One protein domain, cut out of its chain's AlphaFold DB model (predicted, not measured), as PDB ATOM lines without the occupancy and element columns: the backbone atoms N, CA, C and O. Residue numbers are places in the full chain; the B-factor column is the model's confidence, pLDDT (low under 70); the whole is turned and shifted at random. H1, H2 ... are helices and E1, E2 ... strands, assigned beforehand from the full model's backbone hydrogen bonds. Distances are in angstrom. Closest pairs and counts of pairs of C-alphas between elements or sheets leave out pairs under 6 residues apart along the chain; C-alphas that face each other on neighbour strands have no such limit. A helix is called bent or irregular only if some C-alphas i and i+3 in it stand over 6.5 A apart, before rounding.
ATOM      1  N   LEU A 233     -29.113  10.198 -21.923       98.12
ATOM      2  CA  LEU A 233     -29.412  11.466 -21.268       98.12
ATOM      3  C   LEU A 233     -28.573  11.613 -19.999       98.12
ATOM      4  O   LEU A 233     -28.181  10.632 -19.371       98.12
ATOM      5  N   THR A 234     -28.263  12.859 -19.655       97.81
ATOM      6  CA  THR A 234     -27.517  13.200 -18.438       97.81
ATOM      7  C   THR A 234     -28.178  14.370 -17.706       97.81
ATOM      8  O   THR A 234     -27.588  15.458 -17.649       97.81
ATOM      9  N   PRO A 235     -29.432  14.217 -17.241       98.00
ATOM     10  CA  PRO A 235     -30.064  15.237 -16.422       98.00
ATOM     11  C   PRO A 235     -29.274  15.428 -15.125       98.00
ATOM     12  O   PRO A 235     -28.535  14.548 -14.684       98.00
ATOM     13  N   HIS A 236     -29.383  16.598 -14.528       97.44
ATOM     14  CA  HIS A 236     -28.657  16.959 -13.320       97.44
ATOM     15  C   HIS A 236     -29.529  17.809 -12.414       97.44
ATOM     16  O   HIS A 236     -30.559  18.329 -12.837       97.44
ATOM     17  N   PHE A 237     -29.097  17.930 -11.168       97.31
ATOM     18  CA  PHE A 237     -29.680  18.829 -10.188       97.31
ATOM     19  C   PHE A 237     -28.570  19.534  -9.418       97.31
ATOM     20  O   PHE A 237     -27.485  18.977  -9.199       97.31
ATOM     21  N   ASP A 238     -28.852  20.761  -9.000       94.81
ATOM     22  CA  ASP A 238     -27.948  21.541  -8.168       94.81
ATOM     23  C   ASP A 238     -28.062  21.122  -6.702       94.81
ATOM     24  O   ASP A 238     -29.075  20.595  -6.249       94.81
ATOM     25  N   GLY A 239     -27.005  21.363  -5.932       92.12
ATOM     26  CA  GLY A 239     -27.007  21.062  -4.507       92.12
ATOM     27  C   GLY A 239     -26.140  22.016  -3.702       92.12
ATOM     28  O   GLY A 239     -25.439  22.865  -4.263       92.12
ATOM     29  N   PRO A 240     -26.177  21.890  -2.370       89.25
ATOM     30  CA  PRO A 240     -25.504  22.819  -1.482       89.25
ATOM     31  C   PRO A 240     -23.986  22.773  -1.677       89.25
ATOM     32  O   PRO A 240     -23.389  21.723  -1.915       89.25
ATOM     33  N   ARG A 241     -23.334  23.936  -1.540       84.81
ATOM     34  CA  ARG A 241     -21.870  24.050  -1.676       84.81
ATOM     35  C   ARG A 241     -21.107  23.296  -0.582       84.81
ATOM     36  O   ARG A 241     -19.959  22.916  -0.803       84.81
ATOM     37  N   ARG A 242     -21.703  23.141   0.605       85.56
ATOM     38  CA  ARG A 242     -21.140  22.448   1.776       85.56
ATOM     39  C   ARG A 242     -22.269  21.808   2.583       85.56
ATOM     40  O   ARG A 242     -23.384  22.312   2.561       85.56
ATOM     41  N   GLY A 243     -21.949  20.750   3.324       83.12
ATOM     42  CA  GLY A 243     -22.851  20.164   4.321       83.12
ATOM     43  C   GLY A 243     -23.878  19.155   3.800       83.12
ATOM     44  O   GLY A 243     -24.538  18.541   4.626       83.12
ATOM     45  N   GLY A 244     -23.975  18.926   2.485       89.88
ATOM     46  CA  GLY A 244     -24.942  17.981   1.911       89.88
ATOM     47  C   GLY A 244     -26.400  18.413   2.069       89.88
ATOM     48  O   GLY A 244     -26.692  19.476   2.622       89.88
ATOM     49  N   PHE A 245     -27.318  17.613   1.527       92.19
ATOM     50  CA  PHE A 245     -28.746  17.848   1.725       92.19
ATOM     51  C   PHE A 245     -29.156  17.409   3.131       92.19
ATOM     52  O   PHE A 245     -28.811  16.319   3.578       92.19
ATOM     53  N   LYS A 246     -29.897  18.273   3.827       87.94
ATOM     54  CA  LYS A 246     -30.485  17.945   5.127       87.94
ATOM     55  C   LYS A 246     -31.689  17.024   4.941       87.94
ATOM     56  O   LYS A 246     -32.337  17.048   3.894       87.94
ATOM     57  N   GLU A 247     -32.009  16.254   5.972       85.94
ATOM     58  CA  GLU A 247     -33.265  15.509   6.023       85.94
ATOM     59  C   GLU A 247     -34.458  16.476   5.912       85.94
ATOM     60  O   GLU A 247     -34.429  17.575   6.469       85.94
ATOM     61  N   GLY A 248     -35.460  16.114   5.107       85.25
ATOM     62  CA  GLY A 248     -36.605  16.981   4.806       85.25
ATOM     63  C   GLY A 248     -36.311  18.182   3.893       85.25
ATOM     64  O   GLY A 248     -37.187  19.027   3.714       85.25
ATOM     65  N   ALA A 249     -35.110  18.293   3.304       89.56
ATOM     66  CA  ALA A 249     -34.823  19.347   2.332       89.56
ATOM     67  C   ALA A 249     -35.787  19.282   1.128       89.56
ATOM     68  O   ALA A 249     -36.136  18.183   0.681       89.56
ATOM     69  N   PRO A 250     -36.193  20.436   0.563       93.31
ATOM     70  CA  PRO A 250     -37.000  20.444  -0.647       93.31
ATOM     71  C   PRO A 250     -36.239  19.766  -1.787       93.31
ATOM     72  O   PRO A 250     -35.027  19.943  -1.938       93.31
ATOM     73  N   ILE A 251     -36.968  18.997  -2.593       94.44
ATOM     74  CA  ILE A 251     -36.408  18.331  -3.769       94.44
ATOM     75  C   ILE A 251     -35.943  19.426  -4.741       94.44
ATOM     76  O   ILE A 251     -36.745  20.306  -5.065       94.44
ATOM     77  N   PRO A 252     -34.672  19.416  -5.177       95.75
ATOM     78  CA  PRO A 252     -34.187  20.391  -6.143       95.75
ATOM     79  C   PRO A 252     -34.826  20.152  -7.513       95.75
ATOM     80  O   PRO A 252     -35.298  19.055  -7.803       95.75
ATOM     81  N   ASP A 253     -34.769  21.156  -8.383       97.75
ATOM     82  CA  ASP A 253     -35.102  20.980  -9.795       97.75
ATOM     83  C   ASP A 253     -34.161  19.930 -10.421       97.75
ATOM     84  O   ASP A 253     -32.938  20.013 -10.272       97.75
ATOM     85  N   ILE A 254     -34.720  18.938 -11.124       98.19
ATOM     86  CA  ILE A 254     -33.965  17.864 -11.784       98.19
ATOM     87  C   ILE A 254     -34.231  17.929 -13.288       98.19
ATOM     88  O   ILE A 254     -35.347  17.713 -13.758       98.19
ATOM     89  N   GLY A 255     -33.190  18.156 -14.084       97.81
ATOM     90  CA  GLY A 255     -33.352  18.208 -15.531       97.81
ATOM     91  C   GLY A 255     -32.137  18.749 -16.260       97.81
ATOM     92  O   GLY A 255     -31.030  18.231 -16.125       97.81
ATOM     93  N   PHE A 256     -32.353  19.760 -17.093       97.62
ATOM     94  CA  PHE A 256     -31.322  20.362 -17.938       97.62
ATOM     95  C   PHE A 256     -31.280  21.869 -17.726       97.62
ATOM     96  O   PHE A 256     -32.218  22.448 -17.194       97.62
ATOM     97  N   GLN A 257     -30.213  22.525 -18.168       96.56
ATOM     98  CA  GLN A 257     -30.078  23.968 -17.984       96.56
ATOM     99  C   GLN A 257     -31.138  24.750 -18.763       96.56
ATOM    100  O   GLN A 257     -31.477  24.397 -19.900       96.56
ATOM    101  N   LEU A 258     -31.601  25.848 -18.172       95.25
ATOM    102  CA  LEU A 258     -32.366  26.882 -18.859       95.25
ATOM    103  C   LEU A 258     -31.540  27.499 -19.998       95.25
ATOM    104  O   LEU A 258     -30.336  27.724 -19.876       95.25
ATOM    105  N   LYS A 259     -32.178  27.811 -21.128       92.44
ATOM    106  CA  LYS A 259     -31.518  28.510 -22.236       92.44
ATOM    107  C   LYS A 259     -30.975  29.852 -21.732       92.44
ATOM    108  O   LYS A 259     -31.684  30.639 -21.117       92.44
ATOM    109  N   GLY A 260     -29.685  30.084 -21.973       89.25
ATOM    110  CA  GLY A 260     -29.009  31.330 -21.606       89.25
ATOM    111  C   GLY A 260     -28.767  31.527 -20.104       89.25
ATOM    112  O   GLY A 260     -28.382  32.629 -19.710       89.25
ATOM    113  N   ARG A 261     -28.990  30.511 -19.255       91.50
ATOM    114  CA  ARG A 261     -28.772  30.577 -17.799       91.50
ATOM    115  C   ARG A 261     -28.148  29.275 -17.288       91.50
ATOM    116  O   ARG A 261     -28.321  28.218 -17.876       91.50
ATOM    117  N   SER A 262     -27.431  29.341 -16.169       90.38
ATOM    118  CA  SER A 262     -26.802  28.159 -15.557       90.38
ATOM    119  C   SER A 262     -27.728  27.363 -14.634       90.38
ATOM    120  O   SER A 262     -27.298  26.347 -14.104       90.38
ATOM    121  N   PHE A 263     -28.958  27.834 -14.408       93.00
ATOM    122  CA  PHE A 263     -29.930  27.174 -13.538       93.00
ATOM    123  C   PHE A 263     -30.531  25.940 -14.204       93.00
ATOM    124  O   PHE A 263     -30.807  25.951 -15.408       93.00
ATOM    125  N   VAL A 264     -30.777  24.908 -13.403       96.94
ATOM    126  CA  VAL A 264     -31.505  23.710 -13.823       96.94
ATOM    127  C   VAL A 264     -32.992  24.031 -13.966       96.94
ATOM    128  O   VAL A 264     -33.590  24.664 -13.106       96.94
ATOM    129  N   LEU A 265     -33.584  23.598 -15.075       97.44
ATOM    130  CA  LEU A 265     -35.024  23.522 -15.275       97.44
ATOM    131  C   LEU A 265     -35.491  22.132 -14.851       97.44
ATOM    132  O   LEU A 265     -34.988  21.139 -15.387       97.44
ATOM    133  N   ASP A 266     -36.472  22.072 -13.952       97.81
ATOM    134  CA  ASP A 266     -37.120  20.806 -13.620       97.81
ATOM    135  C   ASP A 266     -37.882  20.262 -14.834       97.81
ATOM    136  O   ASP A 266     -38.674  20.968 -15.466       97.81
ATOM    137  N   ILE A 267     -37.576  19.017 -15.194       96.94
ATOM    138  CA  ILE A 267     -38.112  18.331 -16.369       96.94
ATOM    139  C   ILE A 267     -38.470  16.902 -15.970       96.94
ATOM    140  O   ILE A 267     -37.613  16.122 -15.553       96.94
ATOM    141  N   GLU A 268     -39.730  16.536 -16.154       95.44
ATOM    142  CA  GLU A 268     -40.255  15.211 -15.831       95.44
ATOM    143  C   GLU A 268     -40.045  14.188 -16.957       95.44
ATOM    144  O   GLU A 268     -40.000  12.987 -16.693       95.44
ATOM    145  N   ASP A 269     -39.897  14.645 -18.204       97.38
ATOM    146  CA  ASP A 269     -39.704  13.779 -19.369       97.38
ATOM    147  C   ASP A 269     -38.937  14.478 -20.504       97.38
ATOM    148  O   ASP A 269     -38.989  15.696 -20.676       97.38
ATOM    149  N   CYS A 270     -38.233  13.702 -21.326       98.00
ATOM    150  CA  CYS A 270     -37.497  14.195 -22.483       98.00
ATOM    151  C   CYS A 270     -37.883  13.381 -23.731       98.00
ATOM    152  O   CYS A 270     -37.292  12.328 -23.968       98.00
ATOM    153  N   PRO A 271     -38.815  13.867 -24.577       98.00
ATOM    154  CA  PRO A 271     -39.374  13.070 -25.679       98.00
ATOM    155  C   PRO A 271     -38.385  12.696 -26.796       98.00
ATOM    156  O   PRO A 271     -38.702  11.901 -27.678       98.00
ATOM    157  N   ILE A 272     -37.184  13.284 -26.805       97.88
ATOM    158  CA  ILE A 272     -36.114  12.860 -27.716       97.88
ATOM    159  C   ILE A 272     -35.358  11.631 -27.199       97.88
ATOM    160  O   ILE A 272     -34.661  11.008 -27.990       97.88
ATOM    161  N   GLY A 273     -35.469  11.292 -25.911       98.00
ATOM    162  CA  GLY A 273     -34.925  10.066 -25.323       98.00
ATOM    163  C   GLY A 273     -35.740   8.844 -25.726       98.00
ATOM    164  O   GLY A 273     -36.953   8.952 -25.881       98.00
ATOM    165  N   THR A 274     -35.085   7.696 -25.903       98.19
ATOM    166  CA  THR A 274     -35.782   6.417 -26.128       98.19
ATOM    167  C   THR A 274     -36.673   6.071 -24.933       98.19
ATOM    168  O   THR A 274     -36.439   6.566 -23.830       98.19
ATOM    169  N   ASP A 275     -37.676   5.212 -25.115       98.06
ATOM    170  CA  ASP A 275     -38.594   4.858 -24.022       98.06
ATOM    171  C   ASP A 275     -37.861   4.258 -22.818       98.06
ATOM    172  O   ASP A 275     -38.086   4.693 -21.692       98.06
ATOM    173  N   ALA A 276     -36.866   3.397 -23.056       97.88
ATOM    174  CA  ALA A 276     -35.996   2.874 -22.003       97.88
ATOM    175  C   ALA A 276     -35.331   4.000 -21.191       97.88
ATOM    176  O   ALA A 276     -35.344   3.983 -19.961       97.88
ATOM    177  N   VAL A 277     -34.773   5.008 -21.867       98.38
ATOM    178  CA  VAL A 277     -34.118   6.156 -21.224       98.38
ATOM    179  C   VAL A 277     -35.128   7.064 -20.513       98.38
ATOM    180  O   VAL A 277     -34.819   7.581 -19.440       98.38
ATOM    181  N   ARG A 278     -36.324   7.264 -21.078       98.44
ATOM    182  CA  ARG A 278     -37.405   8.060 -20.470       98.44
ATOM    183  C   ARG A 278     -37.929   7.407 -19.196       98.44
ATOM    184  O   ARG A 278     -38.079   8.084 -18.182       98.44
ATOM    185  N   ASP A 279     -38.133   6.095 -19.208       98.19
ATOM    186  CA  ASP A 279     -38.543   5.347 -18.020       98.19
ATOM    187  C   ASP A 279     -37.420   5.294 -16.981       98.19
ATOM    188  O   ASP A 279     -37.661   5.531 -15.796       98.19
ATOM    189  N   GLY A 280     -36.170   5.132 -17.423       98.06
ATOM    190  CA  GLY A 280     -34.996   5.307 -16.570       98.06
ATOM    191  C   GLY A 280     -34.951   6.688 -15.908       98.06
ATOM    192  O   GLY A 280     -34.625   6.787 -14.725       98.06
ATOM    193  N   PHE A 281     -35.324   7.753 -16.628       98.38
ATOM    194  CA  PHE A 281     -35.368   9.100 -16.064       98.38
ATOM    195  C   PHE A 281     -36.403   9.216 -14.943       98.38
ATOM    196  O   PHE A 281     -36.070   9.710 -13.865       98.38
ATOM    197  N   LYS A 282     -37.626   8.712 -15.155       98.25
ATOM    198  CA  LYS A 282     -38.677   8.690 -14.122       98.25
ATOM    199  C   LYS A 282     -38.202   7.950 -12.870       98.25
ATOM    200  O   LYS A 282     -38.281   8.499 -11.773       98.25
ATOM    201  N   SER A 283     -37.622   6.760 -13.039       97.56
ATOM    202  CA  SER A 283     -37.075   5.966 -11.933       97.56
ATOM    203  C   SER A 283     -35.959   6.701 -11.188       97.56
ATOM    204  O   SER A 283     -35.916   6.684  -9.961       97.56
ATOM    205  N   GLN A 284     -35.072   7.400 -11.905       97.75
ATOM    206  CA  GLN A 284     -34.008   8.184 -11.277       97.75
ATOM    207  C   GLN A 284     -34.524   9.426 -10.543       97.75
ATOM    208  O   GLN A 284     -33.969   9.776  -9.504       97.75
ATOM    209  N   ARG A 285     -35.596  10.072 -11.015       97.62
ATOM    210  CA  ARG A 285     -36.246  11.165 -10.268       97.62
ATOM    211  C   ARG A 285     -36.799  10.665  -8.932       97.62
ATOM    212  O   ARG A 285     -36.551  11.295  -7.906       97.62
ATOM    213  N   THR A 286     -37.485   9.522  -8.933       97.50
ATOM    214  CA  THR A 286     -37.977   8.877  -7.703       97.50
ATOM    215  C   THR A 286     -36.823   8.518  -6.767       97.50
ATOM    216  O   THR A 286     -36.844   8.900  -5.600       97.50
ATOM    217  N   PHE A 287     -35.759   7.906  -7.300       96.69
ATOM    218  CA  PHE A 287     -34.564   7.574  -6.525       96.69
ATOM    219  C   PHE A 287     -33.944   8.806  -5.849       96.69
ATOM    220  O   PHE A 287     -33.644   8.760  -4.657       96.69
ATOM    221  N   VAL A 288     -33.778   9.918  -6.578       96.62
ATOM    222  CA  VAL A 288     -33.251  11.167  -6.002       96.62
ATOM    223  C   VAL A 288     -34.172  11.699  -4.911       96.62
ATOM    224  O   VAL A 288     -33.677  12.102  -3.865       96.62
ATOM    225  N   LYS A 289     -35.494  11.671  -5.114       95.38
ATOM    226  CA  LYS A 289     -36.472  12.114  -4.112       95.38
ATOM    227  C   LYS A 289     -36.360  11.323  -2.804       95.38
ATOM    228  O   LYS A 289     -36.372  11.924  -1.735       95.38
ATOM    229  N   GLU A 290     -36.235  10.004  -2.886       95.56
ATOM    230  CA  GLU A 290     -36.160   9.117  -1.716       95.56
ATOM    231  C   GLU A 290     -34.789   9.167  -1.028       95.56
ATOM    232  O   GLU A 290     -34.686   9.057   0.192       95.56
ATOM    233  N   ASN A 291     -33.723   9.392  -1.800       95.50
ATOM    234  CA  ASN A 291     -32.345   9.282  -1.326       95.50
ATOM    235  C   ASN A 291     -31.610  10.628  -1.285       95.50
ATOM    236  O   ASN A 291     -30.383  10.647  -1.199       95.50
ATOM    237  N   LEU A 292     -32.321  11.761  -1.336       95.75
ATOM    238  CA  LEU A 292     -31.715  13.096  -1.454       95.75
ATOM    239  C   LEU A 292     -30.675  13.370  -0.356       95.75
ATOM    240  O   LEU A 292     -29.594  13.888  -0.630       95.75
ATOM    241  N   HIS A 293     -30.977  12.947   0.871       92.75
ATOM    242  CA  HIS A 293     -30.117  13.072   2.051       92.75
ATOM    243  C   HIS A 293     -28.751  12.373   1.896       92.75
ATOM    244  O   HIS A 293     -27.777  12.759   2.540       92.75
ATOM    245  N   THR A 294     -28.640  11.369   1.018       93.44
ATOM    246  CA  THR A 294     -27.371  10.666   0.750       93.44
ATOM    247  C   THR A 294     -26.411  11.498  -0.109       93.44
ATOM    248  O   THR A 294     -25.195  11.266  -0.114       93.44
ATOM    249  N   PHE A 295     -26.919  12.507  -0.825       94.19
ATOM    250  CA  PHE A 295     -26.117  13.345  -1.704       94.19
ATOM    251  C   PHE A 295     -25.405  14.455  -0.914       94.19
ATOM    252  O   PHE A 295     -25.998  15.262  -0.200       94.19
ATOM    253  N   LYS A 296     -24.082  14.561  -1.091       93.62
ATOM    254  CA  LYS A 296     -23.272  15.633  -0.471       93.62
ATOM    255  C   LYS A 296     -23.257  16.940  -1.276       93.62
ATOM    256  O   LYS A 296     -22.817  17.968  -0.768       93.62
ATOM    257  N   ARG A 297     -23.661  16.877  -2.544       94.75
ATOM    258  CA  ARG A 297     -23.655  17.953  -3.547       94.75
ATOM    259  C   ARG A 297     -24.651  17.606  -4.654       94.75
ATOM    260  O   ARG A 297     -25.115  16.471  -4.707       94.75
ATOM    261  N   GLY A 298     -24.907  18.552  -5.557       95.12
ATOM    262  CA  GLY A 298     -25.617  18.271  -6.805       95.12
ATOM    263  C   GLY A 298     -24.927  17.173  -7.619       95.12
ATOM    264  O   GLY A 298     -23.716  16.950  -7.482       95.12
ATOM    265  N   ALA A 299     -25.693  16.477  -8.449       96.25
ATOM    266  CA  ALA A 299     -25.206  15.340  -9.218       96.25
ATOM    267  C   ALA A 299     -25.737  15.349 -10.652       96.25
ATOM    268  O   ALA A 299     -26.782  15.920 -10.957       96.25
ATOM    269  N   THR A 300     -24.999  14.671 -11.531       97.38
ATOM    270  CA  THR A 300     -25.443  14.325 -12.880       97.38
ATOM    271  C   THR A 300     -25.864  12.863 -12.888       97.38
ATOM    272  O   THR A 300     -25.077  11.989 -12.531       97.38
ATOM    273  N   LEU A 301     -27.096  12.608 -13.305       97.69
ATOM    274  CA  LEU A 301     -27.694  11.284 -13.403       97.69
ATOM    275  C   LEU A 301     -27.403  10.737 -14.797       97.69
ATOM    276  O   LEU A 301     -27.815  11.330 -15.789       97.69
ATOM    277  N   LEU A 302     -26.670   9.631 -14.902       98.19
ATOM    278  CA  LEU A 302     -26.469   8.962 -16.185       98.19
ATOM    279  C   LEU A 302     -27.695   8.108 -16.506       98.19
ATOM    280  O   LEU A 302     -28.131   7.318 -15.680       98.19
ATOM    281  N   LEU A 303     -28.201   8.232 -17.727       98.44
ATOM    282  CA  LEU A 303     -29.233   7.365 -18.282       98.44
ATOM    283  C   LEU A 303     -28.723   6.857 -19.625       98.44
ATOM    284  O   LEU A 303     -28.529   7.663 -20.539       98.44
ATOM    285  N   ARG A 304     -28.456   5.557 -19.749       98.44
ATOM    286  CA  ARG A 304     -27.940   4.959 -20.984       98.44
ATOM    287  C   ARG A 304     -28.747   3.728 -21.362       98.44
ATOM    288  O   ARG A 304     -28.875   2.810 -20.562       98.44
ATOM    289  N   GLU A 305     -29.237   3.690 -22.592       98.19
ATOM    290  CA  GLU A 305     -29.858   2.493 -23.144       98.19
ATOM    291  C   GLU A 305     -28.834   1.358 -23.282       98.19
ATOM    292  O   GLU A 305     -27.700   1.568 -23.716       98.19
ATOM    293  N   THR A 306     -29.265   0.147 -22.954       97.56
ATOM    294  CA  THR A 306     -28.624  -1.100 -23.361       97.56
ATOM    295  C   THR A 306     -29.652  -1.961 -24.080       97.56
ATOM    296  O   THR A 306     -30.836  -1.943 -23.743       97.56
ATOM    297  N   THR A 307     -29.208  -2.690 -25.098       96.62
ATOM    298  CA  THR A 307     -30.061  -3.544 -25.920       96.62
ATOM    299  C   THR A 307     -29.642  -5.000 -25.770       96.62
ATOM    300  O   THR A 307     -28.543  -5.393 -26.173       96.62
ATOM    301  N   GLU A 308     -30.547  -5.810 -25.241       95.00
ATOM    302  CA  GLU A 308     -30.496  -7.259 -25.369       95.00
ATOM    303  C   GLU A 308     -31.216  -7.660 -26.658       95.00
ATOM    304  O   GLU A 308     -32.311  -7.174 -26.939       95.00
ATOM    305  N   ARG A 309     -30.586  -8.513 -27.467       92.00
ATOM    306  CA  ARG A 309     -31.127  -8.937 -28.757       92.00
ATOM    307  C   ARG A 309     -31.308 -10.439 -28.776       92.00
ATOM    308  O   ARG A 309     -30.332 -11.170 -28.605       92.00
ATOM    309  N   THR A 310     -32.524 -10.877 -29.064       87.38
ATOM    310  CA  THR A 310     -32.837 -12.275 -29.345       87.38
ATOM    311  C   THR A 310     -32.999 -12.466 -30.848       87.38
ATOM    312  O   THR A 310     -33.612 -11.648 -31.538       87.38
ATOM    313  N   PHE A 311     -32.393 -13.522 -31.379       84.50
ATOM    314  CA  PHE A 311     -32.505 -13.887 -32.787       84.50
ATOM    315  C   PHE A 311     -33.573 -14.961 -32.934       84.50
ATOM    316  O   PHE A 311     -33.582 -15.919 -32.163       84.50
ATOM    317  N   SER A 312     -34.443 -14.807 -33.925       76.62
ATOM    318  CA  SER A 312     -35.410 -15.842 -34.281       76.62
ATOM    319  C   SER A 312     -34.814 -16.677 -35.418       76.62
ATOM    320  O   SER A 312     -34.613 -16.132 -36.510       76.62
ATOM    321  N   PRO A 313     -34.463 -17.954 -35.183       69.31
ATOM    322  CA  PRO A 313     -33.996 -18.827 -36.251       69.31
ATOM    323  C   PRO A 313     -35.155 -19.155 -37.201       69.31
ATOM    324  O   PRO A 313     -36.250 -19.489 -36.756       69.31
ATOM    325  N   GLU A 314     -34.914 -19.075 -38.508       63.38
ATOM    326  CA  GLU A 314     -35.813 -19.602 -39.540       63.38
ATOM    327  C   GLU A 314     -35.045 -20.623 -40.384       63.38
ATOM    328  O   GLU A 314     -33.905 -20.385 -40.782       63.38
ATOM    329  N   THR A 315     -35.646 -21.777 -40.665       59.12
ATOM    330  CA  THR A 315     -35.059 -22.772 -41.570       59.12
ATOM    331  C   THR A 315     -35.466 -22.435 -43.001       59.12
ATOM    332  O   THR A 315     -36.652 -22.405 -43.320       59.12
ATOM    333  N   ILE A 316     -34.492 -22.179 -43.875       60.03
ATOM    334  CA  ILE A 316     -34.715 -21.956 -45.309       60.03
ATOM    335  C   ILE A 316     -33.903 -23.011 -46.056       60.03
ATOM    336  O   ILE A 316     -32.697 -23.123 -45.840       60.03
ATOM    337  N   ASP A 317     -34.562 -23.809 -46.897       70.00
ATOM    338  CA  ASP A 317     -33.941 -24.875 -47.700       70.00
ATOM    339  C   ASP A 317     -33.054 -25.834 -46.879       70.00
ATOM    340  O   ASP A 317     -31.946 -26.200 -47.275       70.00
ATOM    341  N   GLY A 318     -33.518 -26.207 -45.680       67.69
ATOM    342  CA  GLY A 318     -32.794 -27.118 -44.786       67.69
ATOM    343  C   GLY A 318     -31.556 -26.515 -44.108       67.69
ATOM    344  O   GLY A 318     -30.802 -27.247 -43.471       67.69
ATOM    345  N   ARG A 319     -31.335 -25.196 -44.212       62.41
ATOM    346  CA  ARG A 319     -30.275 -24.468 -43.498       62.41
ATOM    347  C   ARG A 319     -30.886 -23.485 -42.506       62.41
ATOM    348  O   ARG A 319     -31.832 -22.772 -42.834       62.41
ATOM    349  N   GLU A 320     -30.327 -23.413 -41.300       58.00
ATOM    350  CA  GLU A 320     -30.672 -22.345 -40.360       58.00
ATOM    351  C   GLU A 320     -30.193 -20.996 -40.911       58.00
ATOM    352  O   GLU A 320     -29.002 -20.780 -41.149       58.00
ATOM    353  N   ALA A 321     -31.129 -20.074 -41.117       58.88
ATOM    354  CA  ALA A 321     -30.871 -18.711 -41.540       58.88
ATOM    355  C   ALA A 321     -31.522 -17.733 -40.550       58.88
ATOM    356  O   ALA A 321     -32.716 -17.781 -40.269       58.88
ATOM    357  N   ILE A 322     -30.736 -16.796 -40.020       60.34
ATOM    358  CA  ILE A 322     -31.258 -15.733 -39.153       60.34
ATOM    359  C   ILE A 322     -31.842 -14.626 -40.039       60.34
ATOM    360  O   ILE A 322     -31.089 -13.863 -40.658       60.34
ATOM    361  N   ARG A 323     -33.177 -14.527 -40.090       64.69
ATOM    362  CA  ARG A 323     -33.901 -13.495 -40.855       64.69
ATOM    363  C   ARG A 323     -34.308 -12.278 -40.029       64.69
ATOM    364  O   ARG A 323     -34.300 -11.169 -40.561       64.69
ATOM    365  N   SER A 324     -34.623 -12.457 -38.748       74.06
ATOM    366  CA  SER A 324     -35.145 -11.390 -37.888       74.06
ATOM    367  C   SER A 324     -34.569 -11.443 -36.469       74.06
ATOM    368  O   SER A 324     -33.977 -12.435 -36.036       74.06
ATOM    369  N   TYR A 325     -34.692 -10.328 -35.756       83.12
ATOM    370  CA  TYR A 325     -34.308 -10.210 -34.357       83.12
ATOM    371  C   TYR A 325     -35.322  -9.355 -33.601       83.12
ATOM    372  O   TYR A 325     -35.992  -8.502 -34.186       83.12
ATOM    373  N   ARG A 326     -35.397  -9.562 -32.287       87.81
ATOM    374  CA  ARG A 326     -36.173  -8.744 -31.360       87.81
ATOM    375  C   ARG A 326     -35.229  -8.081 -30.364       87.81
ATOM    376  O   ARG A 326     -34.392  -8.744 -29.759       87.81
ATOM    377  N   ASP A 327     -35.405  -6.775 -30.190       91.56
ATOM    378  CA  ASP A 327     -34.633  -5.972 -29.246       91.56
ATOM    379  C   ASP A 327     -35.447  -5.700 -27.982       91.56
ATOM    380  O   ASP A 327     -36.585  -5.235 -28.047       91.56
ATOM    381  N   ILE A 328     -34.836  -5.956 -26.830       94.12
ATOM    382  CA  ILE A 328     -35.310  -5.543 -25.513       94.12
ATOM    383  C   ILE A 328     -34.371  -4.440 -25.036       94.12
ATOM    384  O   ILE A 328     -33.161  -4.638 -24.906       94.12
ATOM    385  N   LYS A 329     -34.930  -3.252 -24.812       95.75
ATOM    386  CA  LYS A 329     -34.179  -2.046 -24.459       95.75
ATOM    387  C   LYS A 329     -34.446  -1.684 -23.009       95.75
ATOM    388  O   LYS A 329     -35.597  -1.536 -22.611       95.75
ATOM    389  N   THR A 330     -33.384  -1.523 -22.231       97.50
ATOM    390  CA  THR A 330     -33.447  -1.137 -20.814       97.50
ATOM    391  C   THR A 330     -32.475   0.004 -20.532       97.50
ATOM    392  O   THR A 330     -31.650   0.351 -21.380       97.50
ATOM    393  N   CYS A 331     -32.586   0.641 -19.364       98.19
ATOM    394  CA  CYS A 331     -31.733   1.767 -18.984       98.19
ATOM    395  C   CYS A 331     -30.759   1.388 -17.870       98.19
ATOM    396  O   CYS A 331     -31.158   0.929 -16.803       98.19
ATOM    397  N   ILE A 332     -29.481   1.665 -18.107       98.12
ATOM    398  CA  ILE A 332     -28.385   1.551 -17.154       98.12
ATOM    399  C   ILE A 332     -28.031   2.938 -16.621       98.12
ATOM    400  O   ILE A 332     -27.893   3.902 -17.380       98.12
ATOM    401  N   THR A 333     -27.871   3.022 -15.302       97.69
ATOM    402  CA  THR A 333     -27.568   4.264 -14.578       97.69
ATOM    403  C   THR A 333     -26.168   4.273 -13.969       97.69
ATOM    404  O   THR A 333     -25.579   5.339 -13.786       97.69
ATOM    405  N   ASP A 334     -25.577   3.098 -13.723       97.44
ATOM    406  CA  ASP A 334     -24.177   2.990 -13.320       97.44
ATOM    407  C   ASP A 334     -23.249   3.271 -14.509       97.44
ATOM    408  O   ASP A 334     -23.208   2.540 -15.496       97.44
ATOM    409  N   SER A 335     -22.438   4.320 -14.377       95.94
ATOM    410  CA  SER A 335     -21.414   4.710 -15.351       95.94
ATOM    411  C   SER A 335     -20.391   3.628 -15.705       95.94
ATOM    412  O   SER A 335     -19.798   3.701 -16.786       95.94
ATOM    413  N   LYS A 336     -20.165   2.650 -14.825       97.19
ATOM    414  CA  LYS A 336     -19.174   1.584 -15.021       97.19
ATOM    415  C   LYS A 336     -19.778   0.301 -15.578       97.19
ATOM    416  O   LYS A 336     -19.033  -0.499 -16.143       97.19
ATOM    417  N   ALA A 337     -21.089   0.117 -15.452       97.81
ATOM    418  CA  ALA A 337     -21.774  -1.045 -15.991       97.81
ATOM    419  C   ALA A 337     -21.630  -1.105 -17.517       97.81
ATOM    420  O   ALA A 337     -21.593  -0.078 -18.203       97.81
ATOM    421  N   LEU A 338     -21.516  -2.319 -18.052       97.94
ATOM    422  CA  LEU A 338     -21.415  -2.539 -19.489       97.94
ATOM    423  C   LEU A 338     -22.791  -2.388 -20.138       97.94
ATOM    424  O   LEU A 338     -23.780  -2.935 -19.658       97.94
ATOM    425  N   VAL A 339     -22.834  -1.677 -21.259       97.81
ATOM    426  CA  VAL A 339     -24.006  -1.555 -22.126       97.81
ATOM    427  C   VAL A 339     -23.716  -2.187 -23.475       97.81
ATOM    428  O   VAL A 339     -22.576  -2.172 -23.947       97.81
ATOM    429  N   THR A 340     -24.760  -2.729 -24.091       97.25
ATOM    430  CA  THR A 340     -24.720  -3.289 -25.439       97.25
ATOM    431  C   THR A 340     -25.510  -2.403 -26.395       97.25
ATOM    432  O   THR A 340     -26.666  -2.081 -26.136       97.25
ATOM    433  N   GLU A 341     -24.907  -2.052 -27.525       94.62
ATOM    434  CA  GLU A 341     -25.545  -1.343 -28.638       94.62
ATOM    435  C   GLU A 341     -25.428  -2.195 -29.905       94.62
ATOM    436  O   GLU A 341     -24.390  -2.813 -30.157       94.62
ATOM    437  N   TRP A 342     -26.481  -2.215 -30.721       91.50
ATOM    438  CA  TRP A 342     -26.510  -2.967 -31.976       91.50
ATOM    439  C   TRP A 342     -26.692  -2.032 -33.167       91.50
ATOM    440  O   TRP A 342     -27.634  -1.245 -33.183       91.50
ATOM    441  N   ILE A 343     -25.820  -2.153 -34.173       90.00
ATOM    442  CA  ILE A 343     -25.916  -1.436 -35.456       90.00
ATOM    443  C   ILE A 343     -25.987  -2.478 -36.573       90.00
ATOM    444  O   ILE A 343     -24.997  -3.159 -36.860       90.00
ATOM    445  N   GLY A 344     -27.153  -2.651 -37.191       84.81
ATOM    446  CA  GLY A 344     -27.419  -3.799 -38.050       84.81
ATOM    447  C   GLY A 344     -27.124  -5.095 -37.296       84.81
ATOM    448  O   GLY A 344     -27.684  -5.337 -36.235       84.81
ATOM    449  N   LYS A 345     -26.200  -5.916 -37.804       83.38
ATOM    450  CA  LYS A 345     -25.762  -7.169 -37.157       83.38
ATOM    451  C   LYS A 345     -24.564  -7.001 -36.211       83.38
ATOM    452  O   LYS A 345     -24.163  -7.964 -35.569       83.38
ATOM    453  N   ALA A 346     -23.960  -5.815 -36.148       88.00
ATOM    454  CA  ALA A 346     -22.769  -5.578 -35.341       88.00
ATOM    455  C   ALA A 346     -23.144  -5.261 -33.889       88.00
ATOM    456  O   ALA A 346     -23.983  -4.393 -33.640       88.00
ATOM    457  N   LYS A 347     -22.484  -5.942 -32.946       93.06
ATOM    458  CA  LYS A 347     -22.623  -5.741 -31.500       93.06
ATOM    459  C   LYS A 347     -21.466  -4.895 -30.976       93.06
ATOM    460  O   LYS A 347     -20.306  -5.210 -31.236       93.06
ATOM    461  N   PHE A 348     -21.775  -3.875 -30.189       95.50
ATOM    462  CA  PHE A 348     -20.802  -3.040 -29.494       95.50
ATOM    463  C   PHE A 348     -21.042  -3.143 -27.995       95.50
ATOM    464  O   PHE A 348     -22.177  -3.020 -27.546       95.50
ATOM    465  N   ILE A 349     -19.976  -3.368 -27.228       96.94
ATOM    466  CA  ILE A 349     -20.030  -3.448 -25.767       96.94
ATOM    467  C   ILE A 349     -19.062  -2.416 -25.204       96.94
ATOM    468  O   ILE A 349     -17.905  -2.352 -25.615       96.94
ATOM    469  N   SER A 350     -19.538  -1.597 -24.274       96.50
ATOM    470  CA  SER A 350     -18.735  -0.536 -23.663       96.50
ATOM    471  C   SER A 350     -19.294  -0.136 -22.297       96.50
ATOM    472  O   SER A 350     -20.484  -0.342 -22.070       96.50
ATOM    473  N   PRO A 351     -18.508   0.470 -21.391       98.00
ATOM    474  CA  PRO A 351     -19.049   1.056 -20.163       98.00
ATOM    475  C   PRO A 351     -20.080   2.160 -20.458       98.00
ATOM    476  O   PRO A 351     -19.855   2.978 -21.351       98.00
ATOM    477  N   ALA A 352     -21.164   2.262 -19.687       96.69
ATOM    478  CA  ALA A 352     -22.257   3.221 -19.909       96.69
ATOM    479  C   ALA A 352     -21.803   4.699 -19.909       96.69
ATOM    480  O   ALA A 352     -22.349   5.560 -20.613       96.69
ATOM    481  N   GLY A 353     -20.781   5.010 -19.107       94.94
ATOM    482  CA  GLY A 353     -20.182   6.339 -19.013       94.94
ATOM    483  C   GLY A 353     -19.353   6.726 -20.239       94.94
ATOM    484  O   GLY A 353     -19.185   7.920 -20.495       94.94
ATOM    485  N   SER A 354     -18.886   5.741 -21.014       95.62
ATOM    486  CA  SER A 354     -18.042   5.953 -22.190       95.62
ATOM    487  C   SER A 354     -18.785   6.652 -23.337       95.62
ATOM    488  O   SER A 354     -20.004   6.880 -23.304       95.62
ATOM    489  N   PHE A 355     -18.022   7.084 -24.341       95.38
ATOM    490  CA  PHE A 355     -18.590   7.677 -25.540       95.38
ATOM    491  C   PHE A 355     -19.107   6.589 -26.485       95.38
ATOM    492  O   PHE A 355     -18.353   5.743 -26.952       95.38
ATOM    493  N   PHE A 356     -20.382   6.700 -26.839       94.31
ATOM    494  CA  PHE A 356     -20.980   6.056 -27.999       94.31
ATOM    495  C   PHE A 356     -22.047   6.998 -28.551       94.31
ATOM    496  O   PHE A 356     -22.628   7.795 -27.805       94.31
ATOM    497  N   GLN A 357     -22.290   6.930 -29.857       94.06
ATOM    498  CA  GLN A 357     -23.212   7.828 -30.549       94.06
ATOM    499  C   GLN A 357     -24.587   7.803 -29.877       94.06
ATOM    500  O   GLN A 357     -25.111   6.745 -29.539       94.06
ATOM    501  N   ASN A 358     -25.150   8.987 -29.637       95.00
ATOM    502  CA  ASN A 358     -26.409   9.109 -28.903       95.00
ATOM    503  C   ASN A 358     -27.626   8.835 -29.787       95.00
ATOM    504  O   ASN A 358     -28.705   8.661 -29.252       95.00
ATOM    505  N   ASN A 359     -27.467   8.844 -31.110       94.94
ATOM    506  CA  ASN A 359     -28.482   8.429 -32.066       94.94
ATOM    507  C   ASN A 359     -27.901   7.251 -32.848       94.94
ATOM    508  O   ASN A 359     -27.046   7.444 -33.710       94.94
ATOM    509  N   ASN A 360     -28.299   6.030 -32.501       91.38
ATOM    510  CA  ASN A 360     -27.808   4.829 -33.176       91.38
ATOM    511  C   ASN A 360     -28.494   4.617 -34.541       91.38
ATOM    512  O   ASN A 360     -27.847   4.131 -35.468       91.38
ATOM    513  N   SER A 361     -29.732   5.095 -34.720       90.50
ATOM    514  CA  SER A 361     -30.505   4.945 -35.966       90.50
ATOM    515  C   SER A 361     -29.830   5.568 -37.199       90.50
ATOM    516  O   SER A 361     -30.014   5.098 -38.322       90.50
ATOM    517  N   ILE A 362     -28.995   6.599 -37.019       91.62
ATOM    518  CA  ILE A 362     -28.251   7.215 -38.131       91.62
ATOM    519  C   ILE A 362     -27.043   6.383 -38.583       91.62
ATOM    520  O   ILE A 362     -26.568   6.552 -39.706       91.62
ATOM    521  N   LEU A 363     -26.516   5.491 -37.739       89.81
ATOM    522  CA  LEU A 363     -25.232   4.834 -37.997       89.81
ATOM    523  C   LEU A 363     -25.299   3.794 -39.108       89.81
ATOM    524  O   LEU A 363     -24.338   3.669 -39.869       89.81
ATOM    525  N   GLU A 364     -26.427   3.106 -39.259       81.94
ATOM    526  CA  GLU A 364     -26.632   2.181 -40.377       81.94
ATOM    527  C   GLU A 364     -26.587   2.915 -41.720       81.94
ATOM    528  O   GLU A 364     -25.963   2.442 -42.667       81.94
ATOM    529  N   LYS A 365     -27.159   4.124 -41.782       80.69
ATOM    530  CA  LYS A 365     -27.156   4.959 -42.992       80.69
ATOM    531  C   LYS A 365     -25.787   5.585 -43.267       80.69
ATOM    532  O   LYS A 365     -25.376   5.698 -44.421       80.69
ATOM    533  N   CYS A 366     -25.053   5.965 -42.222       76.25
ATOM    534  CA  CYS A 366     -23.733   6.582 -42.361       76.25
ATOM    535  C   CYS A 366     -22.615   5.573 -42.686       76.25
ATOM    536  O   CYS A 366     -21.664   5.920 -43.388       76.25
ATOM    537  N   SER A 367     -22.702   4.327 -42.209       66.00
ATOM    538  CA  SER A 367     -21.611   3.342 -42.326       66.00
ATOM    539  C   SER A 367     -21.183   3.035 -43.776       66.00
ATOM    540  O   SER A 367     -19.978   3.082 -44.057       66.00
ATOM    541  N   PRO A 368     -22.102   2.813 -44.740       62.81
ATOM    542  CA  PRO A 368     -21.733   2.582 -46.139       62.81
ATOM    543  C   PRO A 368     -21.029   3.775 -46.797       62.81
ATOM    544  O   PRO A 368     -20.179   3.584 -47.667       62.81
ATOM    545  N   LEU A 369     -21.340   5.010 -46.387       60.81
ATOM    546  CA  LEU A 369     -20.700   6.212 -46.932       60.81
ATOM    547  C   LEU A 369     -19.219   6.281 -46.553       60.81
ATOM    548  O   LEU A 369     -18.380   6.606 -47.399       60.81
ATOM    549  N   PHE A 370     -18.878   5.916 -45.315       59.12
ATOM    550  CA  PHE A 370     -17.484   5.842 -44.875       59.12
ATOM    551  C   PHE A 370     -16.714   4.741 -45.607       59.12
ATOM    552  O   PHE A 370     -15.574   4.955 -46.022       59.12
ATOM    553  N   GLN A 371     -17.342   3.585 -45.839       58.50
ATOM    554  CA  GLN A 371     -16.721   2.490 -46.590       58.50
ATOM    555  C   GLN A 371     -16.515   2.840 -48.072       58.50
ATOM    556  O   GLN A 371     -15.450   2.559 -48.620       58.50
TER     557      GLN A 371
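Overview. This is residues 233 to 371 of the 384 residues of the protein "tRNA(M5U54)methyltransferase, variant 2" of Orbilia oligospora (UniProt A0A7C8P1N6). A long, twisted two-stranded hairpin, E3 and E4, makes much of the length, with the shorter hairpin E5 and E6 packed beside its base half through E5. The helix H1 starts at that base and runs the other way, the small hairpin E1 and E2 lies over on H1's side, and H2 packs on the end of E5. The printed part has 139 residues, with elements in the order E1, E2, H1, E3, E4, E5, E6, H2; the three two-stranded sheets are antiparallel, and the class is mixed, helices and strands. The whole is loose, with a radius of gyration of the C-alphas of 19.5 A and spans of 68 by 31 by 24 A.

Along the chain. E3, residues 303 to 316, starts at C-alpha 303 (-29.233, 7.365, -18.282) and spans 40.3 A; E4, residues 319 to 332, spans 37.1 A. E5 is residues 338 to 343 and E6 346 to 351. H1, residues 275 to 294, spans 27.8 A, with a kink of 48 degrees near residue 288; it is irregular, C-alphas 290 and 293 being 8.1 A apart. E1 is residues 254 to 257 and E2 264 to 266. H2, residues 361 to 371, is only just irregular, with C-alphas 365 and 368 6.7 A apart; it ends at C-alpha 371 (-16.721, 2.490, -46.590).

Arrangement. In the hairpin E3 and E4, N 308 and O 328 are 2.9 A apart, within hydrogen-bond range. The closest C-alphas of E3 and E5, Thr 306 and Val 339, are 4.8 A apart. In the hairpin E5 and E6, N 341 and O 348 are 2.9 A apart. The closest C-alphas of H1 and E4, Ala 276 and Thr 330, are 4.9 A apart. In the hairpin E1 and E2, N 265 and O 256 are 2.8 A apart. The closest C-alphas of E5 and H2, Ile 343 and Glu 364, are 6.1 A apart; H1 and H2 are apart. O i to N i+4 pairs are within range in 14 of 16 for H1 and 4 of 7 for H2.

Size, cuts and confidence. The C-alphas farthest apart, Gly 243 and Asp 317, are 69.7 A apart. The printed part has no cut and no long link. The model's pLDDT is under 70 at residues 313 to 316, 318 to 323 and 367 to 371.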